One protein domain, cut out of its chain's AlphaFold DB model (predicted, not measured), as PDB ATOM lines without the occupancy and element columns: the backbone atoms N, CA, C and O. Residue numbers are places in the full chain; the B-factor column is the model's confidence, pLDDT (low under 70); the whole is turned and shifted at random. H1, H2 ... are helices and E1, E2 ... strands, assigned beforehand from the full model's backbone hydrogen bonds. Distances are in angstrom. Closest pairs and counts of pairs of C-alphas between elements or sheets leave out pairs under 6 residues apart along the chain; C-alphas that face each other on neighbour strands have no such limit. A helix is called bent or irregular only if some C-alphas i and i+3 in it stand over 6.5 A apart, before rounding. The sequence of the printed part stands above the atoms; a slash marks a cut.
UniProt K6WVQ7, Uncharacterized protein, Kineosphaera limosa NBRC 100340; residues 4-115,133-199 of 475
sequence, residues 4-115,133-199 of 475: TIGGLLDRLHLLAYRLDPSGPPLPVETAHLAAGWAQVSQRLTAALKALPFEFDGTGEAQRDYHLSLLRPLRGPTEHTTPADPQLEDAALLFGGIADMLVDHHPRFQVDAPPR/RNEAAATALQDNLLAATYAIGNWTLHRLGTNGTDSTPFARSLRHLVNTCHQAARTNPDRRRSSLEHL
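This is residues 4 to 115 and 133 to 199 of the 475 residues of an uncharacterized protein of Kineosphaera limosa NBRC 100340 (UniProt K6WVQ7). Five long helices, H1 to H5, form an up-and-down bundle, each running against the one before it in the chain, with H5 nearest the middle, kinked H6 crossing H5, and little H7 and H8 packed on H5 near its first residues. Residues 108 to 115, with E1, stick out as a tail. The printed part has 179 residues, mostly helix: eight named helices and one named strand, ordered H1 H2 H3 H4 E1 H5 H6 H7 H8. The whole is compact, radius of gyration of the C-alphas 17.0 A, spanning 65 by 37 by 26 A.

H5, residues 135 to 162, measures 40.1 A from C-alpha 135 at (146.520, 203.154, 146.892). H1 is residues 5 to 18, from (161.677, 201.411, 139.847); H2, 30 to 50, 30.1 A; H3, 58 to 74, 25.2 A; H4, 85 to 104, 28.7 A; E1, 108 to 110; H6, 169 to 186, 26.4 A, with a kink of 40 degrees near residue 180; H7, 189 to 192; H8, 195 to 198, ending at (157.437, 201.699, 135.238). H3 and H6 are only just irregular: C-alphas 69 and 72 are 6.6 A apart, 180 and 183 6.9 A.

H5, the hub, touches six helices, among them H6, opposite ways at a steep tilt of 46 degrees, closest C-alphas Ala 147 and Ala 185, 4.0 A. H2 touches H4 the same way at 13 degrees, a shallow tilt; closest C-alphas Ala 47 and Ala 98, 3.9 A. H2 and H3 form a helical hairpin. O i to N i+4 pairs are within hydrogen-bond range throughout H1, H2, H4 and H5, 10 of 13 in H3 and 12 of 14 in H6; H7 and H8 are too short. E1 pairs with no named strand.

Residues 116 to 132 are not printed; C-alphas 115 and 133 are 29.3 A apart. The link H1 to H2 is long. Mean pLDDT of the printed part is 78.6, with residues 104 to 115 among those under 70.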
ATOM      1  N   THR A   4     164.504 202.203 135.919       78.56
ATOM      2  CA  THR A   4     163.099 202.099 136.342       78.56
ATOM      3  C   THR A   4     163.006 201.638 137.792       78.56
ATOM      4  O   THR A   4     163.909 200.943 138.262       78.56
ATOM      5  N   ILE A   5     161.919 201.970 138.501       82.12
ATOM      6  CA  ILE A   5     161.677 201.411 139.847       82.12
ATOM      7  C   ILE A   5     161.679 199.877 139.783       82.12
ATOM      8  O   ILE A   5     162.307 199.242 140.624       82.12
ATOM      9  N   GLY A   6     161.063 199.283 138.757       79.12
ATOM     10  CA  GLY A   6     161.070 197.837 138.528       79.12
ATOM     11  C   GLY A   6     162.484 197.276 138.372       79.12
ATOM     12  O   GLY A   6     162.844 196.320 139.044       79.12
ATOM     13  N   GLY A   7     163.344 197.933 137.588       75.62
ATOM     14  CA  GLY A   7     164.739 197.518 137.433       75.62
ATOM     15  C   GLY A   7     165.558 197.643 138.725       75.62
ATOM     16  O   GLY A   7     166.454 196.833 138.971       75.62
ATOM     17  N   LEU A   8     165.253 198.631 139.574       83.62
ATOM     18  CA  LEU A   8     165.855 198.752 140.906       83.62
ATOM     19  C   LEU A   8     165.341 197.666 141.862       83.62
ATOM     20  O   LEU A   8     166.141 197.102 142.606       83.62
ATOM     21  N   LEU A   9     164.049 197.325 141.811       84.81
ATOM     22  CA  LEU A   9     163.464 196.216 142.571       84.81
ATOM     23  C   LEU A   9     164.030 194.864 142.141       84.81
ATOM     24  O   LEU A   9     164.368 194.060 143.002       84.81
ATOM     25  N   ASP A  10     164.201 194.622 140.842       81.50
ATOM     26  CA  ASP A  10     164.817 193.397 140.330       81.50
ATOM     27  C   ASP A  10     166.243 193.248 140.859       81.50
ATOM     28  O   ASP A  10     166.626 192.186 141.347       81.50
ATOM     29  N   ARG A  11     167.030 194.332 140.840       83.00
ATOM     30  CA  ARG A  11     168.375 194.347 141.438       83.00
ATOM     31  C   ARG A  11     168.335 194.114 142.942       83.00
ATOM     32  O   ARG A  11     169.176 193.382 143.452       83.00
ATOM     33  N   LEU A  12     167.361 194.693 143.638       85.31
ATOM     34  CA  LEU A  12     167.187 194.532 145.079       85.31
ATOM     35  C   LEU A  12     166.795 193.092 145.440       85.31
ATOM     36  O   LEU A  12     167.326 192.527 146.394       85.31
ATOM     37  N   HIS A  13     165.919 192.465 144.656       84.44
ATOM     38  CA  HIS A  13     165.539 191.065 144.812       84.44
ATOM     39  C   HIS A  13     166.669 190.110 144.419       84.44
ATOM     40  O   HIS A  13     166.874 189.112 145.104       84.44
ATOM     41  N   LEU A  14     167.448 190.422 143.380       80.69
ATOM     42  CA  LEU A  14     168.654 189.670 143.022       80.69
ATOM     43  C   LEU A  14     169.724 189.767 144.108       80.69
ATOM     44  O   LEU A  14     170.340 188.756 144.434       80.69
ATOM     45  N   LEU A  15     169.930 190.956 144.679       83.81
ATOM     46  CA  LEU A  15     170.796 191.148 145.836       83.81
ATOM     47  C   LEU A  15     170.301 190.264 146.981       83.81
ATOM     48  O   LEU A  15     171.040 189.395 147.425       83.81
ATOM     49  N   ALA A  16     169.029 190.390 147.362       80.00
ATOM     50  CA  ALA A  16     168.404 189.587 148.410       80.00
ATOM     51  C   ALA A  16     168.476 188.067 148.169       80.00
ATOM     52  O   ALA A  16     168.602 187.310 149.124       80.00
ATOM     53  N   TYR A  17     168.417 187.614 146.916       77.44
ATOM     54  CA  TYR A  17     168.589 186.206 146.552       77.44
ATOM     55  C   TYR A  17     170.046 185.740 146.688       77.44
ATOM     56  O   TYR A  17     170.300 184.624 147.127       77.44
ATOM     57  N   ARG A  18     171.013 186.597 146.331       78.25
ATOM     58  CA  ARG A  18     172.455 186.323 146.473       78.25
ATOM     59  C   ARG A  18     172.932 186.340 147.921       78.25
ATOM     60  O   ARG A  18     174.000 185.802 148.202       78.25
ATOM     61  N   LEU A  19     172.163 186.951 148.820       76.81
ATOM     62  CA  LEU A  19     172.344 186.867 150.266       76.81
ATOM     63  C   LEU A  19     171.978 185.456 150.765       76.81
ATOM     64  O   LEU A  19     171.051 185.276 151.550       76.81
ATOM     65  N   ASP A  20     172.692 184.443 150.279       60.56
ATOM     66  CA  ASP A  20     172.513 183.051 150.675       60.56
ATOM     67  C   ASP A  20     173.039 182.855 152.109       60.56
ATOM     68  O   ASP A  20     174.233 183.060 152.360       60.56
ATOM     69  N   PRO A  21     172.185 182.465 153.074       59.09
ATOM     70  CA  PRO A  21     172.625 182.169 154.433       59.09
ATOM     71  C   PRO A  21     173.510 180.913 154.518       59.09
ATOM     72  O   PRO A  21     174.118 180.687 155.555       59.09
ATOM     73  N   SER A  22     173.603 180.090 153.467       55.66
ATOM     74  CA  SER A  22     174.380 178.842 153.472       55.66
ATOM     75  C   SER A  22     175.854 178.988 153.062       55.66
ATOM     76  O   SER A  22     176.623 178.031 153.179       55.66
ATOM     77  N   GLY A  23     176.279 180.180 152.623       56.09
ATOM     78  CA  GLY A  23     177.687 180.468 152.340       56.09
ATOM     79  C   GLY A  23     178.553 180.487 153.612       56.09
ATOM     80  O   GLY A  23     178.048 180.800 154.692       56.09
ATOM     81  N   PRO A  24     179.863 180.181 153.522       51.53
ATOM     82  CA  PRO A  24     180.744 180.214 154.685       51.53
ATOM     83  C   PRO A  24     180.729 181.618 155.319       51.53
ATOM     84  O   PRO A  24     180.895 182.610 154.599       51.53
ATOM     85  N   PRO A  25     180.517 181.733 156.643       56.59
ATOM     86  CA  PRO A  25     180.427 183.025 157.302       56.59
ATOM     87  C   PRO A  25     181.789 183.712 157.239       56.59
ATOM     88  O   PRO A  25     182.751 183.291 157.880       56.59
ATOM     89  N   LEU A  26     181.877 184.789 156.460       58.12
ATOM     90  CA  LEU A  26     182.950 185.754 156.644       58.12
ATOM     91  C   LEU A  26     182.674 186.480 157.968       58.12
ATOM     92  O   LEU A  26     181.537 186.919 158.171       58.12
ATOM     93  N   PRO A  27     183.658 186.599 158.874       60.12
ATOM     94  CA  PRO A  27     183.472 187.340 160.109       60.12
ATOM     95  C   PRO A  27     183.215 188.806 159.758       60.12
ATOM     96  O   PRO A  27     184.116 189.528 159.338       60.12
ATOM     97  N   VAL A  28     181.962 189.234 159.891       67.38
ATOM     98  CA  VAL A  28     181.564 190.638 159.770       67.38
ATOM     99  C   VAL A  28     181.179 191.123 161.151       67.38
ATOM    100  O   VAL A  28     180.299 190.545 161.788       67.38
ATOM    101  N   GLU A  29     181.837 192.175 161.624       80.56
ATOM    102  CA  GLU A  29     181.539 192.752 162.927       80.56
ATOM    103  C   GLU A  29     180.096 193.271 162.983       80.56
ATOM    104  O   GLU A  29     179.597 193.909 162.053       80.56
ATOM    105  N   THR A  30     179.427 193.059 164.117       83.00
ATOM    106  CA  THR A  30     178.067 193.561 164.371       83.00
ATOM    107  C   THR A  30     177.949 195.068 164.130       83.00
ATOM    108  O   THR A  30     176.896 195.538 163.705       83.00
ATOM    109  N   ALA A  31     179.030 195.823 164.349       83.62
ATOM    110  CA  ALA A  31     179.087 197.256 164.091       83.62
ATOM    111  C   ALA A  31     178.940 197.598 162.593       83.62
ATOM    112  O   ALA A  31     178.230 198.547 162.265       83.62
ATOM    113  N   HIS A  32     179.513 196.799 161.685       86.88
ATOM    114  CA  HIS A  32     179.394 196.997 160.232       86.88
ATOM    115  C   HIS A  32     177.963 196.713 159.748       86.88
ATOM    116  O   HIS A  32     177.403 197.456 158.939       86.88
ATOM    117  N   LEU A  33     177.335 195.663 160.295       88.75
ATOM    118  CA  LEU A  33     175.935 195.331 160.012       88.75
ATOM    119  C   LEU A  33     174.982 196.410 160.543       88.75
ATOM    120  O   LEU A  33     174.044 196.802 159.850       88.75
ATOM    121  N   ALA A  34     175.229 196.919 161.752       88.25
ATOM    122  CA  ALA A  34     174.447 198.005 162.331       88.25
ATOM    123  C   ALA A  34     174.597 199.310 161.528       88.25
ATOM    124  O   ALA A  34     173.594 199.971 161.257       88.25
ATOM    125  N   ALA A  35     175.815 199.647 161.087       87.94
ATOM    126  CA  ALA A  35     176.080 200.802 160.230       87.94
ATOM    127  C   ALA A  35     175.370 200.688 158.868       87.94
ATOM    128  O   ALA A  35     174.752 201.650 158.412       87.94
ATOM    129  N   GLY A  36     175.376 199.505 158.246       90.00
ATOM    130  CA  GLY A  36     174.620 199.254 157.017       90.00
ATOM    131  C   GLY A  36     173.106 199.397 157.214       90.00
ATOM    132  O   GLY A  36     172.433 200.076 156.439       90.00
ATOM    133  N   TRP A  37     172.557 198.840 158.299       93.12
ATOM    134  CA  TRP A  37     171.124 198.953 158.603       93.12
ATOM    135  C   TRP A  37     170.668 200.368 158.955       93.12
ATOM    136  O   TRP A  37     169.515 200.704 158.673       93.12
ATOM    137  N   ALA A  38     171.548 201.210 159.498       90.88
ATOM    138  CA  ALA A  38     171.269 202.632 159.676       90.88
ATOM    139  C   ALA A  38     170.934 203.303 158.335       90.88
ATOM    140  O   ALA A  38     169.897 203.963 158.205       90.88
ATOM    141  N   GLN A  39     171.756 203.046 157.312       90.62
ATOM    142  CA  GLN A  39     171.556 203.574 155.963       90.62
ATOM    143  C   GLN A  39     170.327 202.956 155.286       90.62
ATOM    144  O   GLN A  39     169.469 203.690 154.786       90.62
ATOM    145  N   VAL A  40     170.185 201.624 155.328       93.00
ATOM    146  CA  VAL A  40     169.018 200.913 154.769       93.00
ATOM    147  C   VAL A  40     167.724 201.442 155.384       93.00
ATOM    148  O   VAL A  40     166.799 201.800 154.659       93.00
ATOM    149  N   SER A  41     167.662 201.565 156.712       92.56
ATOM    150  CA  SER A  41     166.481 202.063 157.423       92.56
ATOM    151  C   SER A  41     166.127 203.495 157.023       92.56
ATOM    152  O   SER A  41     164.949 203.814 156.812       92.56
ATOM    153  N   GLN A  42     167.124 204.370 156.880       91.31
ATOM    154  CA  GLN A  42     166.918 205.749 156.444       91.31
ATOM    155  C   GLN A  42     166.383 205.825 155.006       91.31
ATOM    156  O   GLN A  42     165.431 206.564 154.748       91.31
ATOM    157  N   ARG A  43     166.956 205.053 154.078       91.75
ATOM    158  CA  ARG A  43     166.571 205.072 152.658       91.75
ATOM    159  C   ARG A  43     165.228 204.387 152.412       91.75
ATOM    160  O   ARG A  43     164.377 204.957 151.736       91.75
ATOM    161  N   LEU A  44     164.967 203.256 153.066       93.81
ATOM    162  CA  LEU A  44     163.656 202.604 153.053       93.81
ATOM    163  C   LEU A  44     162.570 203.505 153.653       93.81
ATOM    164  O   LEU A  44     161.474 203.601 153.109       93.81
ATOM    165  N   THR A  45     162.873 204.227 154.738       91.69
ATOM    166  CA  THR A  45     161.965 205.248 155.288       91.69
ATOM    167  C   THR A  45     161.601 206.292 154.238       91.69
ATOM    168  O   THR A  45     160.435 206.674 154.146       91.69
ATOM    169  N   ALA A  46     162.589 206.798 153.494       86.94
ATOM    170  CA  ALA A  46     162.357 207.801 152.461       86.94
ATOM    171  C   ALA A  46     161.458 207.242 151.349       86.94
ATOM    172  O   ALA A  46     160.465 207.882 151.012       86.94
ATOM    173  N   ALA A  47     161.733 206.020 150.876       89.06
ATOM    174  CA  ALA A  47     160.921 205.346 149.865       89.06
ATOM    175  C   ALA A  47     159.470 205.159 150.329       89.06
ATOM    176  O   ALA A  47     158.544 205.569 149.637       89.06
ATOM    177  N   LEU A  48     159.263 204.630 151.542       90.38
ATOM    178  CA  LEU A  48     157.925 204.422 152.104       90.38
ATOM    179  C   LEU A  48     157.147 205.736 152.271       90.38
ATOM    180  O   LEU A  48     155.944 205.770 152.033       90.38
ATOM    181  N   LYS A  49     157.817 206.828 152.657       86.25
ATOM    182  CA  LYS A  49     157.192 208.157 152.782       86.25
ATOM    183  C   LYS A  49     156.851 208.808 151.442       86.25
ATOM    184  O   LYS A  49     156.006 209.701 151.423       86.25
ATOM    185  N   ALA A  50     157.527 208.413 150.369       84.44
ATOM    186  CA  ALA A  50     157.282 208.920 149.026       84.44
ATOM    187  C   ALA A  50     156.131 208.185 148.312       84.44
ATOM    188  O   ALA A  50     155.712 208.614 147.241       84.44
ATOM    189  N   LEU A  51     155.597 207.105 148.899       85.38
ATOM    190  CA  LEU A  51     154.460 206.372 148.343       85.38
ATOM    191  C   LEU A  51     153.162 207.206 148.380       85.38
ATOM    192  O   LEU A  51     152.835 207.778 149.428       85.38
ATOM    193  N   PRO A  52     152.383 207.239 147.281       78.56
ATOM    194  CA  PRO A  52     151.199 208.090 147.150       78.56
ATOM    195  C   PRO A  52     149.925 207.450 147.749       78.56
ATOM    196  O   PRO A  52     148.983 207.129 147.021       78.56
ATOM    197  N   PHE A  53     149.893 207.253 149.072       73.44
ATOM    198  CA  PHE A  53     148.697 206.786 149.806       73.44
ATOM    199  C   PHE A  53     147.620 207.874 149.969       73.44
ATOM    200  O   PHE A  53     147.939 209.068 149.948       73.44
ATOM    201  N   GLU A  54     146.355 207.473 150.166       61.97
ATOM    202  CA  GLU A  54     145.295 208.391 150.604       61.97
ATOM    203  C   GLU A  54     145.461 208.762 152.080       61.97
ATOM    204  O   GLU A  54     145.962 207.976 152.885       61.97
ATOM    205  N   PHE A  55     145.026 209.978 152.418       49.75
ATOM    206  CA  PHE A  55     144.908 210.413 153.807       49.75
ATOM    207  C   PHE A  55     143.801 209.578 154.468       49.75
ATOM    208  O   PHE A  55     142.697 209.524 153.927       49.75
ATOM    209  N   ASP A  56     144.100 208.937 155.598       53.03
ATOM    210  CA  ASP A  56     143.206 208.045 156.363       53.03
ATOM    211  C   ASP A  56     142.957 206.643 155.750       53.03
ATOM    212  O   ASP A  56     142.090 205.894 156.213       53.03
ATOM    213  N   GLY A  57     143.745 206.242 154.745       58.41
ATOM    214  CA  GLY A  57     143.692 204.906 154.141       58.41
ATOM    215  C   GLY A  57     144.351 203.807 154.991       58.41
ATOM    216  O   GLY A  57     145.275 204.045 155.774       58.41
ATOM    217  N   THR A  58     143.933 202.548 154.805       62.53
ATOM    218  CA  THR A  58     144.554 201.389 155.495       62.53
ATOM    219  C   THR A  58     146.050 201.241 155.179       62.53
ATOM    220  O   THR A  58     146.827 200.843 156.051       62.53
ATOM    221  N   GLY A  59     146.468 201.635 153.969       63.44
ATOM    222  CA  GLY A  59     147.872 201.656 153.554       63.44
ATOM    223  C   GLY A  59     148.716 202.690 154.307       63.44
ATOM    224  O   GLY A  59     149.859 202.407 154.663       63.44
ATOM    225  N   GLU A  60     148.149 203.852 154.653       67.12
ATOM    226  CA  GLU A  60     148.832 204.873 155.456       67.12
ATOM    227  C   GLU A  60     149.109 204.381 156.884       67.12
ATOM    228  O   GLU A  60     150.241 204.480 157.363       67.12
ATOM    229  N   ALA A  61     148.122 203.761 157.534       74.25
ATOM    230  CA  ALA A  61     148.305 203.185 158.866       74.25
ATOM    231  C   ALA A  61     149.373 202.074 158.872       74.25
ATOM    232  O   ALA A  61     150.217 202.011 159.772       74.25
ATOM    233  N   GLN A  62     149.377 201.217 157.845       76.94
ATOM    234  CA  GLN A  62     150.387 200.171 157.693       76.94
ATOM    235  C   GLN A  62     151.782 200.768 157.451       76.94
ATOM    236  O   GLN A  62     152.752 200.356 158.093       76.94
ATOM    237  N   ARG A  63     151.900 201.763 156.562       81.19
ATOM    238  CA  ARG A  63     153.143 202.512 156.329       81.19
ATOM    239  C   ARG A  63     153.676 203.092 157.636       81.19
ATOM    240  O   ARG A  63     154.838 202.864 157.969       81.19
ATOM    241  N   ASP A  64     152.845 203.804 158.388       82.19
ATOM    242  CA  ASP A  64     153.249 204.483 159.621       82.19
ATOM    243  C   ASP A  64     153.680 203.494 160.711       82.19
ATOM    244  O   ASP A  64     154.674 203.730 161.409       82.19
ATOM    245  N   TYR A  65     153.019 202.334 160.786       84.75
ATOM    246  CA  TYR A  65     153.469 201.225 161.619       84.75
ATOM    247  C   TYR A  65     154.888 200.777 161.237       84.75
ATOM    248  O   TYR A  65     155.774 200.782 162.093       84.75
ATOM    249  N   HIS A  66     155.169 200.489 159.962       84.38
ATOM    250  CA  HIS A  66     156.522 200.106 159.529       84.38
ATOM    251  C   HIS A  66     157.562 201.219 159.748       84.38
ATOM    252  O   HIS A  66     158.688 200.940 160.165       84.38
ATOM    253  N   LEU A  67     157.195 202.488 159.550       86.88
ATOM    254  CA  LEU A  67     158.074 203.626 159.838       86.88
ATOM    255  C   LEU A  67     158.477 203.691 161.319       86.88
ATOM    256  O   LEU A  67     159.617 204.054 161.629       86.88
ATOM    257  N   SER A  68     157.573 203.318 162.230       87.12
ATOM    258  CA  SER A  68     157.867 203.246 163.665       87.12
ATOM    259  C   SER A  68     158.903 202.162 163.994       87.12
ATOM    260  O   SER A  68     159.775 202.387 164.835       87.12
ATOM    261  N   LEU A  69     158.878 201.037 163.270       85.81
ATOM    262  CA  LEU A  69     159.789 199.898 163.443       85.81
ATOM    263  C   LEU A  69     161.185 200.145 162.876       85.81
ATOM    264  O   LEU A  69     162.161 199.571 163.352       85.81
ATOM    265  N   LEU A  70     161.289 201.012 161.869       87.38
ATOM    266  CA  LEU A  70     162.562 201.405 161.267       87.38
ATOM    267  C   LEU A  70     163.334 202.403 162.139       87.38
ATOM    268  O   LEU A  70     164.565 202.425 162.113       87.38
ATOM    269  N   ARG A  71     162.638 203.214 162.947       85.69
ATOM    270  CA  ARG A  71     163.242 204.280 163.766       85.69
ATOM    271  C   ARG A  71     164.376 203.798 164.691       85.69
ATOM    272  O   ARG A  71     165.411 204.462 164.686       85.69
ATOM    273  N   PRO A  72     164.255 202.680 165.433       77.94
ATOM    274  CA  PRO A  72     165.330 202.172 166.290       77.94
ATOM    275  C   PRO A  72     166.575 201.715 165.520       77.94
ATOM    276  O   PRO A  72     167.667 201.718 166.074       77.94
ATOM    277  N   LEU A  73     166.422 201.332 164.248       83.44
ATOM    278  CA  LEU A  73     167.511 200.814 163.414       83.44
ATOM    279  C   LEU A  73     168.334 201.915 162.739       83.44
ATOM    280  O   LEU A  73     169.355 201.606 162.143       83.44
ATOM    281  N   ARG A  74     167.919 203.187 162.824       77.69
ATOM    282  CA  ARG A  74     168.646 204.302 162.191       77.69
ATOM    283  C   ARG A  74     169.975 204.638 162.869       77.69
ATOM    284  O   ARG A  74     170.806 205.258 162.223       77.69
ATOM    285  N   GLY A  75     170.166 204.232 164.129       66.38
ATOM    286  CA  GLY A  75     171.393 204.484 164.893       66.38
ATOM    287  C   GLY A  75     171.782 205.972 165.011       66.38
ATOM    288  O   GLY A  75     171.069 206.853 164.525       66.38
ATOM    289  N   PRO A  76     172.892 206.285 165.699       55.94
ATOM    290  CA  PRO A  76     173.558 207.579 165.586       55.94
ATOM    291  C   PRO A  76     174.280 207.691 164.230       55.94
ATOM    292  O   PRO A  76     174.906 206.744 163.767       55.94
ATOM    293  N   THR A  77     174.206 208.862 163.595       52.41
ATOM    294  CA  THR A  77     174.785 209.167 162.270       52.41
ATOM    295  C   THR A  77     176.309 209.348 162.264       52.41
ATOM    296  O   THR A  77     176.869 209.714 161.236       52.41
ATOM    297  N   GLU A  78     177.001 209.138 163.387       49.00
ATOM    298  CA  GLU A  78     178.453 209.338 163.466       49.00
ATOM    299  C   GLU A  78     179.206 208.131 162.877       49.00
ATOM    300  O   GLU A  78     179.198 207.022 163.410       49.00
ATOM    301  N   HIS A  79     179.806 208.366 161.708       53.94
ATOM    302  CA  HIS A  79     180.400 207.377 160.809       53.94
ATOM    303  C   HIS A  79     181.896 207.162 161.061       53.94
ATOM    304  O   HIS A  79     182.734 207.715 160.352       53.94
ATOM    305  N   THR A  80     182.258 206.318 162.025       66.00
ATOM    306  CA  THR A  80     183.632 205.775 162.084       66.00
ATOM    307  C   THR A  80     183.728 204.349 161.556       66.00
ATOM    308  O   THR A  80     184.805 203.910 161.166       66.00
ATOM    309  N   THR A  81     182.612 203.622 161.519       77.44
ATOM    310  CA  THR A  81     182.577 202.214 161.117       77.44
ATOM    311  C   THR A  81     182.043 202.069 159.688       77.44
ATOM    312  O   THR A  81     180.941 202.556 159.418       77.44
ATOM    313  N   PRO A  82     182.776 201.406 158.774       84.25
ATOM    314  CA  PRO A  82     182.291 201.156 157.420       84.25
ATOM    315  C   PRO A  82     181.106 200.180 157.434       84.25
ATOM    316  O   PRO A  82     181.056 199.245 158.236       84.25
ATOM    317  N   ALA A  83     180.137 200.408 156.549       85.44
ATOM    318  CA  ALA A  83     178.996 199.517 156.378       85.44
ATOM    319  C   ALA A  83     179.405 198.218 155.665       85.44
ATOM    320  O   ALA A  83     180.381 198.183 154.916       85.44
ATOM    321  N   ASP A  84     178.637 197.146 155.876       87.62
ATOM    322  CA  ASP A  84     178.733 195.969 155.011       87.62
ATOM    323  C   ASP A  84     178.344 196.365 153.566       87.62
ATOM    324  O   ASP A  84     177.261 196.935 153.382       87.62
ATOM    325  N   PRO A  85     179.175 196.064 152.547       86.12
ATOM    326  CA  PRO A  85     178.924 196.478 151.165       86.12
ATOM    327  C   PRO A  85     177.565 196.031 150.617       86.12
ATOM    328  O   PRO A  85     176.948 196.735 149.825       86.12
ATOM    329  N   GLN A  86     177.049 194.880 151.061       88.19
ATOM    330  CA  GLN A  86     175.756 194.380 150.594       88.19
ATOM    331  C   GLN A  86     174.589 195.192 151.172       88.19
ATOM    332  O   GLN A  86     173.562 195.371 150.516       88.19
ATOM    333  N   LEU A  87     174.736 195.708 152.394       90.69
ATOM    334  CA  LEU A  87     173.758 196.617 152.995       90.69
ATOM    335  C   LEU A  87     173.867 198.027 152.406       90.69
ATOM    336  O   LEU A  87     172.847 198.700 152.268       90.69
ATOM    337  N   GLU A  88     175.069 198.455 152.023       88.62
ATOM    338  CA  GLU A  88     175.286 199.704 151.287       88.62
ATOM    339  C   GLU A  88     174.607 199.663 149.908       88.62
ATOM    340  O   GLU A  88     173.811 200.549 149.594       88.62
ATOM    341  N   ASP A  89     174.798 198.586 149.140       87.50
ATOM    342  CA  ASP A  89     174.111 198.366 147.860       87.50
ATOM    343  C   ASP A  89     172.583 198.389 148.021       87.50
ATOM    344  O   ASP A  89     171.870 199.045 147.255       87.50
ATOM    345  N   ALA A  90     172.054 197.718 149.052       89.75
ATOM    346  CA  ALA A  90     170.624 197.753 149.351       89.75
ATOM    347  C   ALA A  90     170.142 199.177 149.679       89.75
ATOM    348  O   ALA A  90     169.091 199.602 149.194       89.75
ATOM    349  N   ALA A  91     170.903 199.930 150.480       90.19
ATOM    350  CA  ALA A  91     170.580 201.310 150.827       90.19
ATOM    351  C   ALA A  91     170.563 202.219 149.587       90.19
ATOM    352  O   ALA A  91     169.650 203.037 149.450       90.19
ATOM    353  N   LEU A  92     171.513 202.045 148.662       87.19
ATOM    354  CA  LEU A  92     171.554 202.764 147.386       87.19
ATOM    355  C   LEU A  92     170.323 202.464 146.523       87.19
ATOM    356  O   LEU A  92     169.703 203.392 146.005       87.19
ATOM    357  N   LEU A  93     169.920 201.195 146.412       88.69
ATOM    358  CA  LEU A  93     168.733 200.797 145.645       88.69
ATOM    359  C   LEU A  93     167.440 201.368 146.247       88.69
ATOM    360  O   LEU A  93     166.623 201.931 145.517       88.69
ATOM    361  N   PHE A  94     167.268 201.301 147.574       91.19
ATOM    362  CA  PHE A  94     166.134 201.944 148.249       91.19
ATOM    363  C   PHE A  94     166.135 203.466 148.066       91.19
ATOM    364  O   PHE A  94     165.073 204.058 147.880       91.19
ATOM    365  N   GLY A  95     167.315 204.094 148.107       84.62
ATOM    366  CA  GLY A  95     167.482 205.525 147.867       84.62
ATOM    367  C   GLY A  95     167.053 205.923 146.459       84.62
ATOM    368  O   GLY A  95     166.230 206.818 146.318       84.62
ATOM    369  N   GLY A  96     167.512 205.190 145.443       82.44
ATOM    370  CA  GLY A  96     167.115 205.422 144.055       82.44
ATOM    371  C   GLY A  96     165.603 205.306 143.845       82.44
ATOM    372  O   GLY A  96     165.014 206.155 143.185       82.44
ATOM    373  N   ILE A  97     164.946 204.317 144.465       85.69
ATOM    374  CA  ILE A  97     163.477 204.199 144.416       85.69
ATOM    375  C   ILE A  97     162.807 205.410 145.081       85.69
ATOM    376  O   ILE A  97     161.839 205.943 144.540       85.69
ATOM    377  N   ALA A  98     163.310 205.864 146.234       85.44
ATOM    378  CA  ALA A  98     162.771 207.030 146.932       85.44
ATOM    379  C   ALA A  98     162.876 208.308 146.090       85.44
ATOM    380  O   ALA A  98     161.883 209.019 145.948       85.44
ATOM    381  N   ASP A  99     164.050 208.566 145.514       79.88
ATOM    382  CA  ASP A  99     164.304 209.746 144.687       79.88
ATOM    383  C   ASP A  99     163.386 209.739 143.457       79.88
ATOM    384  O   ASP A  99     162.715 210.728 143.169       79.88
ATOM    385  N   MET A 100     163.226 208.577 142.813       80.94
ATOM    386  CA  MET A 100     162.295 208.409 141.696       80.94
ATOM    387  C   MET A 100     160.840 208.677 142.084       80.94
ATOM    388  O   MET A 100     160.126 209.369 141.361       80.94
ATOM    389  N   LEU A 101     160.380 208.156 143.221       81.81
ATOM    390  CA  LEU A 101     159.022 208.423 143.695       81.81
ATOM    391  C   LEU A 101     158.805 209.919 143.962       81.81
ATOM    392  O   LEU A 101     157.767 210.459 143.586       81.81
ATOM    393  N   VAL A 102     159.785 210.602 144.561       75.50
ATOM    394  CA  VAL A 102     159.722 212.051 144.810       75.50
ATOM    395  C   VAL A 102     159.684 212.844 143.501       75.50
ATOM    396  O   VAL A 102     158.860 213.751 143.372       75.50
ATOM    397  N   ASP A 103     160.515 212.480 142.523       70.69
ATOM    398  CA  ASP A 103     160.596 213.153 141.222       70.69
ATOM    399  C   ASP A 103     159.304 213.020 140.405       70.69
ATOM    400  O   ASP A 103     158.885 213.958 139.720       70.69
ATOM    401  N   HIS A 104     158.640 211.863 140.481       67.06
ATOM    402  CA  HIS A 104     157.396 211.611 139.746       67.06
ATOM    403  C   HIS A 104     156.145 212.098 140.479       67.06
ATOM    404  O   HIS A 104     155.143 212.421 139.827       67.06
ATOM    405  N   HIS A 105     156.227 212.252 141.801       63.75
ATOM    406  CA  HIS A 105     155.166 212.782 142.656       63.75
ATOM    407  C   HIS A 105     155.616 214.033 143.426       63.75
ATOM    408  O   HIS A 105     155.532 214.059 144.661       63.75
ATOM    409  N   PRO A 106     156.051 215.113 142.742       55.28
ATOM    410  CA  PRO A 106     156.415 216.328 143.444       55.28
ATOM    411  C   PRO A 106     155.169 216.844 144.162       55.28
ATOM    412  O   PRO A 106     154.104 217.018 143.557       55.28
ATOM    413  N   ARG A 107     155.297 217.100 145.467       48.44
ATOM    414  CA  ARG A 107     154.296 217.873 146.205       48.44
ATOM    415  C   ARG A 107     154.167 219.207 145.488       48.44
ATOM    416  O   ARG A 107     155.125 219.976 145.462       48.44
ATOM    417  N   PHE A 108     153.020 219.478 144.881       43.38
ATOM    418  CA  PHE A 108     152.805 220.760 144.233       43.38
ATOM    419  C   PHE A 108     151.966 221.645 145.136       43.38
ATOM    420  O   PHE A 108     150.947 221.242 145.694       43.38
ATOM    421  N   GLN A 109     152.451 222.866 145.302       42.53
ATOM    422  CA  GLN A 109     151.716 223.926 145.951       42.53
ATOM    423  C   GLN A 109     150.651 224.406 144.966       42.53
ATOM    424  O   GLN A 109     150.974 224.959 143.914       42.53
ATOM    425  N   VAL A 110     149.377 224.189 145.290       45.88
ATOM    426  CA  VAL A 110     148.311 224.949 144.641       45.88
ATOM    427  C   VAL A 110     148.345 226.327 145.281       45.88
ATOM    428  O   VAL A 110     147.843 226.517 146.393       45.88
ATOM    429  N   ASP A 111     148.984 227.287 144.612       42.12
ATOM    430  CA  ASP A 111     148.833 228.682 145.003       42.12
ATOM    431  C   ASP A 111     147.343 229.014 145.015       42.12
ATOM    432  O   ASP A 111     146.599 228.693 144.079       42.12
ATOM    433  N   ALA A 112     146.891 229.640 146.101       41.22
ATOM    434  CA  ALA A 112     145.540 230.167 146.142       41.22
ATOM    435  C   ALA A 112     145.346 231.074 144.913       41.22
ATOM    436  O   ALA A 112     146.260 231.840 144.584       41.22
ATOM    437  N   PRO A 113     144.183 231.019 144.232       41.16
ATOM    438  CA  PRO A 113     143.903 231.926 143.130       41.16
ATOM    439  C   PRO A 113     144.217 233.354 143.589       41.16
ATOM    440  O   PRO A 113     143.777 233.744 144.677       41.16
ATOM    441  N   PRO A 114     145.014 234.128 142.835       41.88
ATOM    442  CA  PRO A 114     145.427 235.441 143.296       41.88
ATOM    443  C   PRO A 114     144.191 236.317 143.557       41.88
ATOM    444  O   PRO A 114     143.163 236.147 142.905       41.88
ATOM    445  N   ARG A 115     144.276 237.237 144.533       38.47
ATOM    446  CA  ARG A 115     143.149 238.004 145.131       38.47
ATOM    447  C   ARG A 115     142.096 238.553 144.154       38.47
ATOM    448  O   ARG A 115     140.950 238.740 144.545       38.47
ATOM    449  N   ARG A 133     146.843 209.852 143.090       62.31
ATOM    450  CA  ARG A 133     146.558 208.941 144.212       62.31
ATOM    451  C   ARG A 133     146.306 207.550 143.647       62.31
ATOM    452  O   ARG A 133     145.455 207.394 142.778       62.31
ATOM    453  N   ASN A 134     147.055 206.552 144.105       67.12
ATOM    454  CA  ASN A 134     146.868 205.174 143.654       67.12
ATOM    455  C   ASN A 134     147.235 204.209 144.783       67.12
ATOM    456  O   ASN A 134     148.342 203.669 144.818       67.12
ATOM    457  N   GLU A 135     146.304 204.012 145.721       72.06
ATOM    458  CA  GLU A 135     146.520 203.154 146.892       72.06
ATOM    459  C   GLU A 135     146.906 201.728 146.513       72.06
ATOM    460  O   GLU A 135     147.771 201.141 147.156       72.06
ATOM    461  N   ALA A 136     146.303 201.174 145.459       73.25
ATOM    462  CA  ALA A 136     146.597 199.820 145.009       73.25
ATOM    463  C   ALA A 136     148.056 199.700 144.544       73.25
ATOM    464  O   ALA A 136     148.774 198.798 144.978       73.25
ATOM    465  N   ALA A 137     148.528 200.646 143.727       74.38
ATOM    466  CA  ALA A 137     149.913 200.659 143.267       74.38
ATOM    467  C   ALA A 137     150.902 200.982 144.398       74.38
ATOM    468  O   ALA A 137     151.981 200.387 144.457       74.38
ATOM    469  N   ALA A 138     150.537 201.886 145.310       81.38
ATOM    470  CA  ALA A 138     151.335 202.218 146.484       81.38
ATOM    471  C   ALA A 138     151.474 201.015 147.433       81.38
ATOM    472  O   ALA A 138     152.579 200.720 147.881       81.38
ATOM    473  N   THR A 139     150.386 200.275 147.668       84.06
ATOM    474  CA  THR A 139     150.367 199.057 148.497       84.06
ATOM    475  C   THR A 139     151.197 197.946 147.860       84.06
ATOM    476  O   THR A 139     152.038 197.350 148.527       84.06
ATOM    477  N   ALA A 140     151.032 197.702 146.557       83.56
ATOM    478  CA  ALA A 140     151.815 196.698 145.838       83.56
ATOM    479  C   ALA A 140     153.325 197.007 145.891       83.56
ATOM    480  O   ALA A 140     154.134 196.137 146.223       83.56
ATOM    481  N   LEU A 141     153.707 198.274 145.667       88.25
ATOM    482  CA  LEU A 141     155.104 198.701 145.766       88.25
ATOM    483  C   LEU A 141     155.624 198.604 147.207       88.25
ATOM    484  O   LEU A 141     156.745 198.140 147.418       88.25
ATOM    485  N   GLN A 142     154.817 198.987 148.202       90.62
ATOM    486  CA  GLN A 142     155.145 198.802 149.615       90.62
ATOM    487  C   GLN A 142     155.440 197.331 149.921       90.62
ATOM    488  O   GLN A 142     156.477 197.034 150.512       90.62
ATOM    489  N   ASP A 143     154.582 196.410 149.489       88.94
ATOM    490  CA  ASP A 143     154.779 194.978 149.705       88.94
ATOM    491  C   ASP A 143     156.061 194.467 149.036       88.94
ATOM    492  O   ASP A 143     156.780 193.657 149.624       88.94
ATOM    493  N   ASN A 144     156.415 194.968 147.849       90.00
ATOM    494  CA  ASN A 144     157.686 194.635 147.200       90.00
ATOM    495  C   ASN A 144     158.905 195.108 148.009       90.00
ATOM    496  O   ASN A 144     159.828 194.325 148.261       90.00
ATOM    497  N   LEU A 145     158.880 196.349 148.502       92.50
ATOM    498  CA  LEU A 145     159.937 196.897 149.359       92.50
ATOM    499  C   LEU A 145     160.067 196.112 150.676       92.50
ATOM    500  O   LEU A 145     161.177 195.799 151.120       92.50
ATOM    501  N   LEU A 146     158.942 195.745 151.296       92.56
ATOM    502  CA  LEU A 146     158.915 194.966 152.536       92.56
ATOM    503  C   LEU A 146     159.377 193.520 152.317       92.56
ATOM    504  O   LEU A 146     160.103 192.985 153.154       92.56
ATOM    505  N   ALA A 147     159.031 192.892 151.192       91.00
ATOM    506  CA  ALA A 147     159.496 191.551 150.848       91.00
ATOM    507  C   ALA A 147     161.023 191.493 150.672       91.00
ATOM    508  O   ALA A 147     161.667 190.569 151.171       91.00
ATOM    509  N   ALA A 148     161.623 192.497 150.026       90.56
ATOM    510  CA  ALA A 148     163.079 192.619 149.957       90.56
ATOM    511  C   ALA A 148     163.704 192.840 151.346       90.56
ATOM    512  O   ALA A 148     164.683 192.185 151.708       90.56
ATOM    513  N   THR A 149     163.091 193.706 152.159       93.50
ATOM    514  CA  THR A 149     163.527 193.989 153.538       93.50
ATOM    515  C   THR A 149     163.506 192.731 154.413       93.50
ATOM    516  O   THR A 149     164.424 192.514 155.202       93.50
ATOM    517  N   TYR A 150     162.499 191.866 154.248       93.62
ATOM    518  CA  TYR A 150     162.421 190.569 154.924       93.62
ATOM    519  C   TYR A 150     163.631 189.683 154.605       93.62
ATOM    520  O   TYR A 150     164.238 189.124 155.517       93.62
ATOM    521  N   ALA A 151     163.995 189.552 153.329       90.06
ATOM    522  CA  ALA A 151     165.111 188.707 152.914       90.06
ATOM    523  C   ALA A 151     166.458 189.233 153.444       90.06
ATOM    524  O   ALA A 151     167.191 188.489 154.096       90.06
ATOM    525  N   ILE A 152     166.727 190.534 153.275       92.19
ATOM    526  CA  ILE A 152     167.942 191.193 153.793       92.19
ATOM    527  C   ILE A 152     168.013 191.087 155.329       92.19
ATOM    528  O   ILE A 152     169.072 190.826 155.908       92.19
ATOM    529  N   GLY A 153     166.873 191.237 156.010       92.69
ATOM    530  CA  GLY A 153     166.775 191.104 157.460       92.69
ATOM    531  C   GLY A 153     167.054 189.690 157.962       92.69
ATOM    532  O   GLY A 153     167.810 189.537 158.919       92.69
ATOM    533  N   ASN A 154     166.519 188.652 157.311       92.44
ATOM    534  CA  ASN A 154     166.818 187.263 157.681       92.44
ATOM    535  C   ASN A 154     168.288 186.909 157.470       92.44
ATOM    536  O   ASN A 154     168.885 186.283 158.342       92.44
ATOM    537  N   TRP A 155     168.880 187.347 156.358       91.31
ATOM    538  CA  TRP A 155     170.311 187.175 156.120       91.31
ATOM    539  C   TRP A 155     171.153 187.830 157.225       91.31
ATOM    540  O   TRP A 155     172.056 187.208 157.783       91.31
ATOM    541  N   THR A 156     170.805 189.059 157.612       91.31
ATOM    542  CA  THR A 156     171.517 189.770 158.681       91.31
ATOM    543  C   THR A 156     171.357 189.054 160.026       91.31
ATOM    544  O   THR A 156     172.337 188.878 160.745       91.31
ATOM    545  N   LEU A 157     170.141 188.612 160.375       91.50
ATOM    546  CA  LEU A 157     169.888 187.858 161.608       91.50
ATOM    547  C   LEU A 157     170.668 186.543 161.640       91.50
ATOM    548  O   LEU A 157     171.203 186.189 162.684       91.50
ATOM    549  N   HIS A 158     170.776 185.850 160.504       89.06
ATOM    550  CA  HIS A 158     171.586 184.641 160.402       89.06
ATOM    551  C   HIS A 158     173.059 184.926 160.734       89.06
ATOM    552  O   HIS A 158     173.645 184.226 161.558       89.06
ATOM    553  N   ARG A 159     173.632 186.006 160.182       86.12
ATOM    554  CA  ARG A 159     175.012 186.426 160.483       86.12
ATOM    555  C   ARG A 159     175.226 186.861 161.932       86.12
ATOM    556  O   ARG A 159     176.261 186.570 162.526       86.12
ATOM    557  N   LEU A 160     174.254 187.546 162.530       86.88
ATOM    558  CA  LEU A 160     174.329 187.899 163.951       86.88
ATOM    559  C   LEU A 160     174.372 186.647 164.834       86.88
ATOM    560  O   LEU A 160     175.108 186.646 165.827       86.88
ATOM    561  N   GLY A 161     173.666 185.586 164.433       85.88
ATOM    562  CA  GLY A 161     173.640 184.316 165.152       85.88
ATOM    563  C   GLY A 161     174.906 183.500 165.009       85.88
ATOM    564  O   GLY A 161     175.418 183.002 166.011       85.88
ATOM    565  N   THR A 162     175.503 183.463 163.814       83.44
ATOM    566  CA  THR A 162     176.832 182.856 163.637       83.44
ATOM    567  C   THR A 162     177.904 183.565 164.466       83.44
ATOM    568  O   THR A 162     178.851 182.926 164.914       83.44
ATOM    569  N   ASN A 163     177.730 184.863 164.727       79.38
ATOM    570  CA  ASN A 163     178.640 185.669 165.543       79.38
ATOM    571  C   ASN A 163     178.321 185.640 167.053       79.38
ATOM    572  O   ASN A 163     179.003 186.307 167.828       79.38
ATOM    573  N   GLY A 164     177.270 184.934 167.490       80.69
ATOM    574  CA  GLY A 164     176.857 184.887 168.900       80.69
ATOM    575  C   GLY A 164     176.255 186.194 169.441       80.69
ATOM    576  O   GLY A 164     176.229 186.413 170.650       80.69
ATOM    577  N   THR A 165     175.757 187.075 168.567       81.62
ATOM    578  CA  THR A 165     175.262 188.431 168.908       81.62
ATOM    579  C   THR A 165     173.736 188.580 168.815       81.62
ATOM    580  O   THR A 165     173.189 189.688 168.778       81.62
ATOM    581  N   ASP A 166     173.018 187.456 168.855       79.25
ATOM    582  CA  ASP A 166     171.560 187.362 168.682       79.25
ATOM    583  C   ASP A 166     170.708 188.044 169.755       79.25
ATOM    584  O   ASP A 166     169.517 188.313 169.536       79.25
ATOM    585  N   SER A 167     171.302 188.293 170.921       84.12
ATOM    586  CA  SER A 167     170.656 188.897 172.088       84.12
ATOM    587  C   SER A 167     170.741 190.428 172.105       84.12
ATOM    588  O   SER A 167     170.093 191.077 172.936       84.12
ATOM    589  N   THR A 168     171.493 191.031 171.177       86.25
ATOM    590  CA  THR A 168     171.682 192.486 171.122       86.25
ATOM    591  C   THR A 168     170.352 193.234 170.912       86.25
ATOM    592  O   THR A 168     169.422 192.710 170.288       86.25
ATOM    593  N   PRO A 169     170.214 194.482 171.413       87.31
ATOM    594  CA  PRO A 169     169.047 195.321 171.123       87.31
ATOM    595  C   PRO A 169     168.801 195.484 169.618       87.31
ATOM    596  O   PRO A 169     167.660 195.396 169.173       87.31
ATOM    597  N   PHE A 170     169.880 195.622 168.843       88.44
ATOM    598  CA  PHE A 170     169.851 195.664 167.384       88.44
ATOM    599  C   PHE A 170     169.206 194.406 166.780       88.44
ATOM    600  O   PHE A 170     168.221 194.520 166.050       88.44
ATOM    601  N   ALA A 171     169.679 193.208 167.152       89.69
ATOM    602  CA  ALA A 171     169.106 191.943 166.685       89.69
ATOM    603  C   ALA A 171     167.616 191.808 167.049       89.69
ATOM    604  O   ALA A 171     166.819 191.318 166.249       89.69
ATOM    605  N   ARG A 172     167.206 192.276 168.237       91.00
ATOM    606  CA  ARG A 172     165.793 192.274 168.659       91.00
ATOM    607  C   ARG A 172     164.925 193.195 167.801       91.00
ATOM    608  O   ARG A 172     163.871 192.758 167.340       91.00
ATOM    609  N   SER A 173     165.361 194.432 167.563       90.69
ATOM    610  CA  SER A 173     164.650 195.376 166.691       90.69
ATOM    611  C   SER A 173     164.537 194.848 165.262       90.69
ATOM    612  O   SER A 173     163.457 194.890 164.675       90.69
ATOM    613  N   LEU A 174     165.619 194.275 164.730       92.06
ATOM    614  CA  LEU A 174     165.630 193.703 163.389       92.06
ATOM    615  C   LEU A 174     164.697 192.491 163.267       92.06
ATOM    616  O   LEU A 174     163.939 192.387 162.307       92.06
ATOM    617  N   ARG A 175     164.676 191.606 164.269       94.06
ATOM    618  CA  ARG A 175     163.754 190.461 164.317       94.06
ATOM    619  C   ARG A 175     162.294 190.906 164.337       94.06
ATOM    620  O   ARG A 175     161.457 190.289 163.682       94.06
ATOM    621  N   HIS A 176     161.988 191.992 165.046       92.38
ATOM    622  CA  HIS A 176     160.641 192.553 165.042       92.38
ATOM    623  C   HIS A 176     160.252 193.085 163.656       92.38
ATOM    624  O   HIS A 176     159.187 192.723 163.158       92.38
ATOM    625  N   LEU A 177     161.138 193.837 162.991       92.62
ATOM    626  CA  LEU A 177     160.928 194.289 161.611       92.62
ATOM    627  C   LEU A 177     160.693 193.104 160.659       92.62
ATOM    628  O   LEU A 177     159.669 193.061 159.978       92.62
ATOM    629  N   VAL A 178     161.582 192.106 160.669       93.56
ATOM    630  CA  VAL A 178     161.484 190.902 159.825       93.56
ATOM    631  C   VAL A 178     160.148 190.186 160.021       93.56
ATOM    632  O   VAL A 178     159.483 189.856 159.040       93.56
ATOM    633  N   ASN A 179     159.703 190.001 161.264       93.06
ATOM    634  CA  ASN A 179     158.417 189.361 161.541       93.06
ATOM    635  C   ASN A 179     157.240 190.121 160.912       93.06
ATOM    636  O   ASN A 179     156.315 189.496 160.396       93.06
ATOM    637  N   THR A 180     157.281 191.454 160.904       89.69
ATOM    638  CA  THR A 180     156.217 192.275 160.297       89.69
ATOM    639  C   THR A 180     156.267 192.288 158.770       89.69
ATOM    640  O   THR A 180     155.223 192.336 158.128       89.69
ATOM    641  N   CYS A 181     157.453 192.159 158.174       91.12
ATOM    642  CA  CYS A 181     157.626 192.050 156.724       91.12
ATOM    643  C   CYS A 181     157.293 190.649 156.174       91.12
ATOM    644  O   CYS A 181     157.177 190.474 154.962       91.12
ATOM    645  N   HIS A 182     157.128 189.642 157.041       89.88
ATOM    646  CA  HIS A 182     156.932 188.247 156.636       89.88
ATOM    647  C   HIS A 182     155.708 188.039 155.736       89.88
ATOM    648  O   HIS A 182     155.771 187.244 154.799       89.88
ATOM    649  N   GLN A 183     154.603 188.751 155.986       84.75
ATOM    650  CA  GLN A 183     153.399 188.627 155.157       84.75
ATOM    651  C   GLN A 183     153.648 189.107 153.725       84.75
ATOM    652  O   GLN A 183     153.384 188.359 152.787       84.75
ATOM    653  N   ALA A 184     154.259 190.282 153.559       84.12
ATOM    654  CA  ALA A 184     154.623 190.812 152.247       84.12
ATOM    655  C   ALA A 184     155.560 189.860 151.480       84.12
ATOM    656  O   ALA A 184     155.379 189.627 150.287       84.12
ATOM    657  N   ALA A 185     156.507 189.218 152.172       84.88
ATOM    658  CA  ALA A 185     157.389 188.217 151.568       84.88
ATOM    659  C   ALA A 185     156.658 186.944 151.094       84.88
ATOM    660  O   ALA A 185     157.099 186.306 150.139       84.88
ATOM    661  N   ARG A 186     155.546 186.567 151.741       85.38
ATOM    662  CA  ARG A 186     154.713 185.414 151.344       85.38
ATOM    663  C   ARG A 186     153.726 185.741 150.234       85.38
ATOM    664  O   ARG A 186     153.231 184.820 149.581       85.38
ATOM    665  N   THR A 187     153.422 187.019 150.025       78.38
ATOM    666  CA  THR A 187     152.597 187.457 148.905       78.38
ATOM    667  C   THR A 187     153.286 187.072 147.596       78.38
ATOM    668  O   THR A 187     154.476 187.343 147.397       78.38
ATOM    669  N   ASN A 188     152.532 186.421 146.703       73.44
ATOM    670  CA  ASN A 188     153.010 186.041 145.374       73.44
ATOM    671  C   ASN A 188     153.647 187.273 144.690       73.44
ATOM    672  O   ASN A 188     152.980 188.309 144.656       73.44
ATOM    673  N   PRO A 189     154.887 187.184 144.159       71.44
ATOM    674  CA  PRO A 189     155.519 188.268 143.404       71.44
ATOM    675  C   PRO A 189     154.603 188.922 142.361       71.44
ATOM    676  O   PRO A 189     154.584 190.143 142.256       71.44
ATOM    677  N   ASP A 190     153.760 188.146 141.673       64.75
ATOM    678  CA  ASP A 190     152.819 188.677 140.675       64.75
ATOM    679  C   ASP A 190     151.761 189.604 141.286       64.75
ATOM    680  O   ASP A 190     151.302 190.542 140.647       64.75
ATOM    681  N   ARG A 191     151.388 189.374 142.551       65.25
ATOM    682  CA  ARG A 191     150.442 190.222 143.296       65.25
ATOM    683  C   ARG A 191     151.099 191.455 143.911       65.25
ATOM    684  O   ARG A 191     150.382 192.310 144.417       65.25
ATOM    685  N   ARG A 192     152.432 191.533 143.893       72.31
ATOM    686  CA  ARG A 192     153.196 192.691 144.370       72.31
ATOM    687  C   ARG A 192     153.597 193.641 143.240       72.31
ATOM    688  O   ARG A 192     154.115 194.712 143.527       72.31
ATOM    689  N   ARG A 193     153.324 193.294 141.974       72.44
ATOM    690  CA  ARG A 193     153.605 194.165 140.826       72.44
ATOM    691  C   ARG A 193     152.843 195.482 140.930       72.44
ATOM    692  O   ARG A 193     151.618 195.493 141.036       72.44
ATOM    693  N   SER A 194     153.569 196.591 140.868       79.31
ATOM    694  CA  SER A 194     153.013 197.942 140.953       79.31
ATOM    695  C   SER A 194     153.112 198.695 139.625       79.31
ATOM    696  O   SER A 194     154.127 198.624 138.938       79.31
ATOM    697  N   SER A 195     152.108 199.519 139.286       66.88
ATOM    698  CA  SER A 195     152.213 200.479 138.161       66.88
ATOM    699  C   SER A 195     153.366 201.455 138.331       66.88
ATOM    700  O   SER A 195     153.847 202.008 137.342       66.88
ATOM    701  N   LEU A 196     153.782 201.689 139.577       76.56
ATOM    702  CA  LEU A 196     154.885 202.580 139.903       76.56
ATOM    703  C   LEU A 196     156.234 201.987 139.465       76.56
ATOM    704  O   LEU A 196     157.198 202.728 139.328       76.56
ATOM    705  N   GLU A 197     156.316 200.685 139.170       77.38
ATOM    706  CA  GLU A 197     157.547 200.036 138.696       77.38
ATOM    707  C   GLU A 197     158.028 200.580 137.347       77.38
ATOM    708  O   GLU A 197     159.227 200.580 137.068       77.38
ATOM    709  N   HIS A 198     157.113 201.101 136.530       69.06
ATOM    710  CA  HIS A 198     157.437 201.699 135.238       69.06
ATOM    711  C   HIS A 198     157.891 203.156 135.339       69.06
ATOM    712  O   HIS A 198     158.294 203.728 134.327       69.06
ATOM    713  N   LEU A 199     157.850 203.767 136.530       70.25
ATOM    714  CA  LEU A 199     158.424 205.091 136.728       70.25
ATOM    715  C   LEU A 199     159.912 205.041 136.392       70.25
ATOM    716  O   LEU A 199     160.624 204.139 136.835       70.25
TER     717      LEU A 199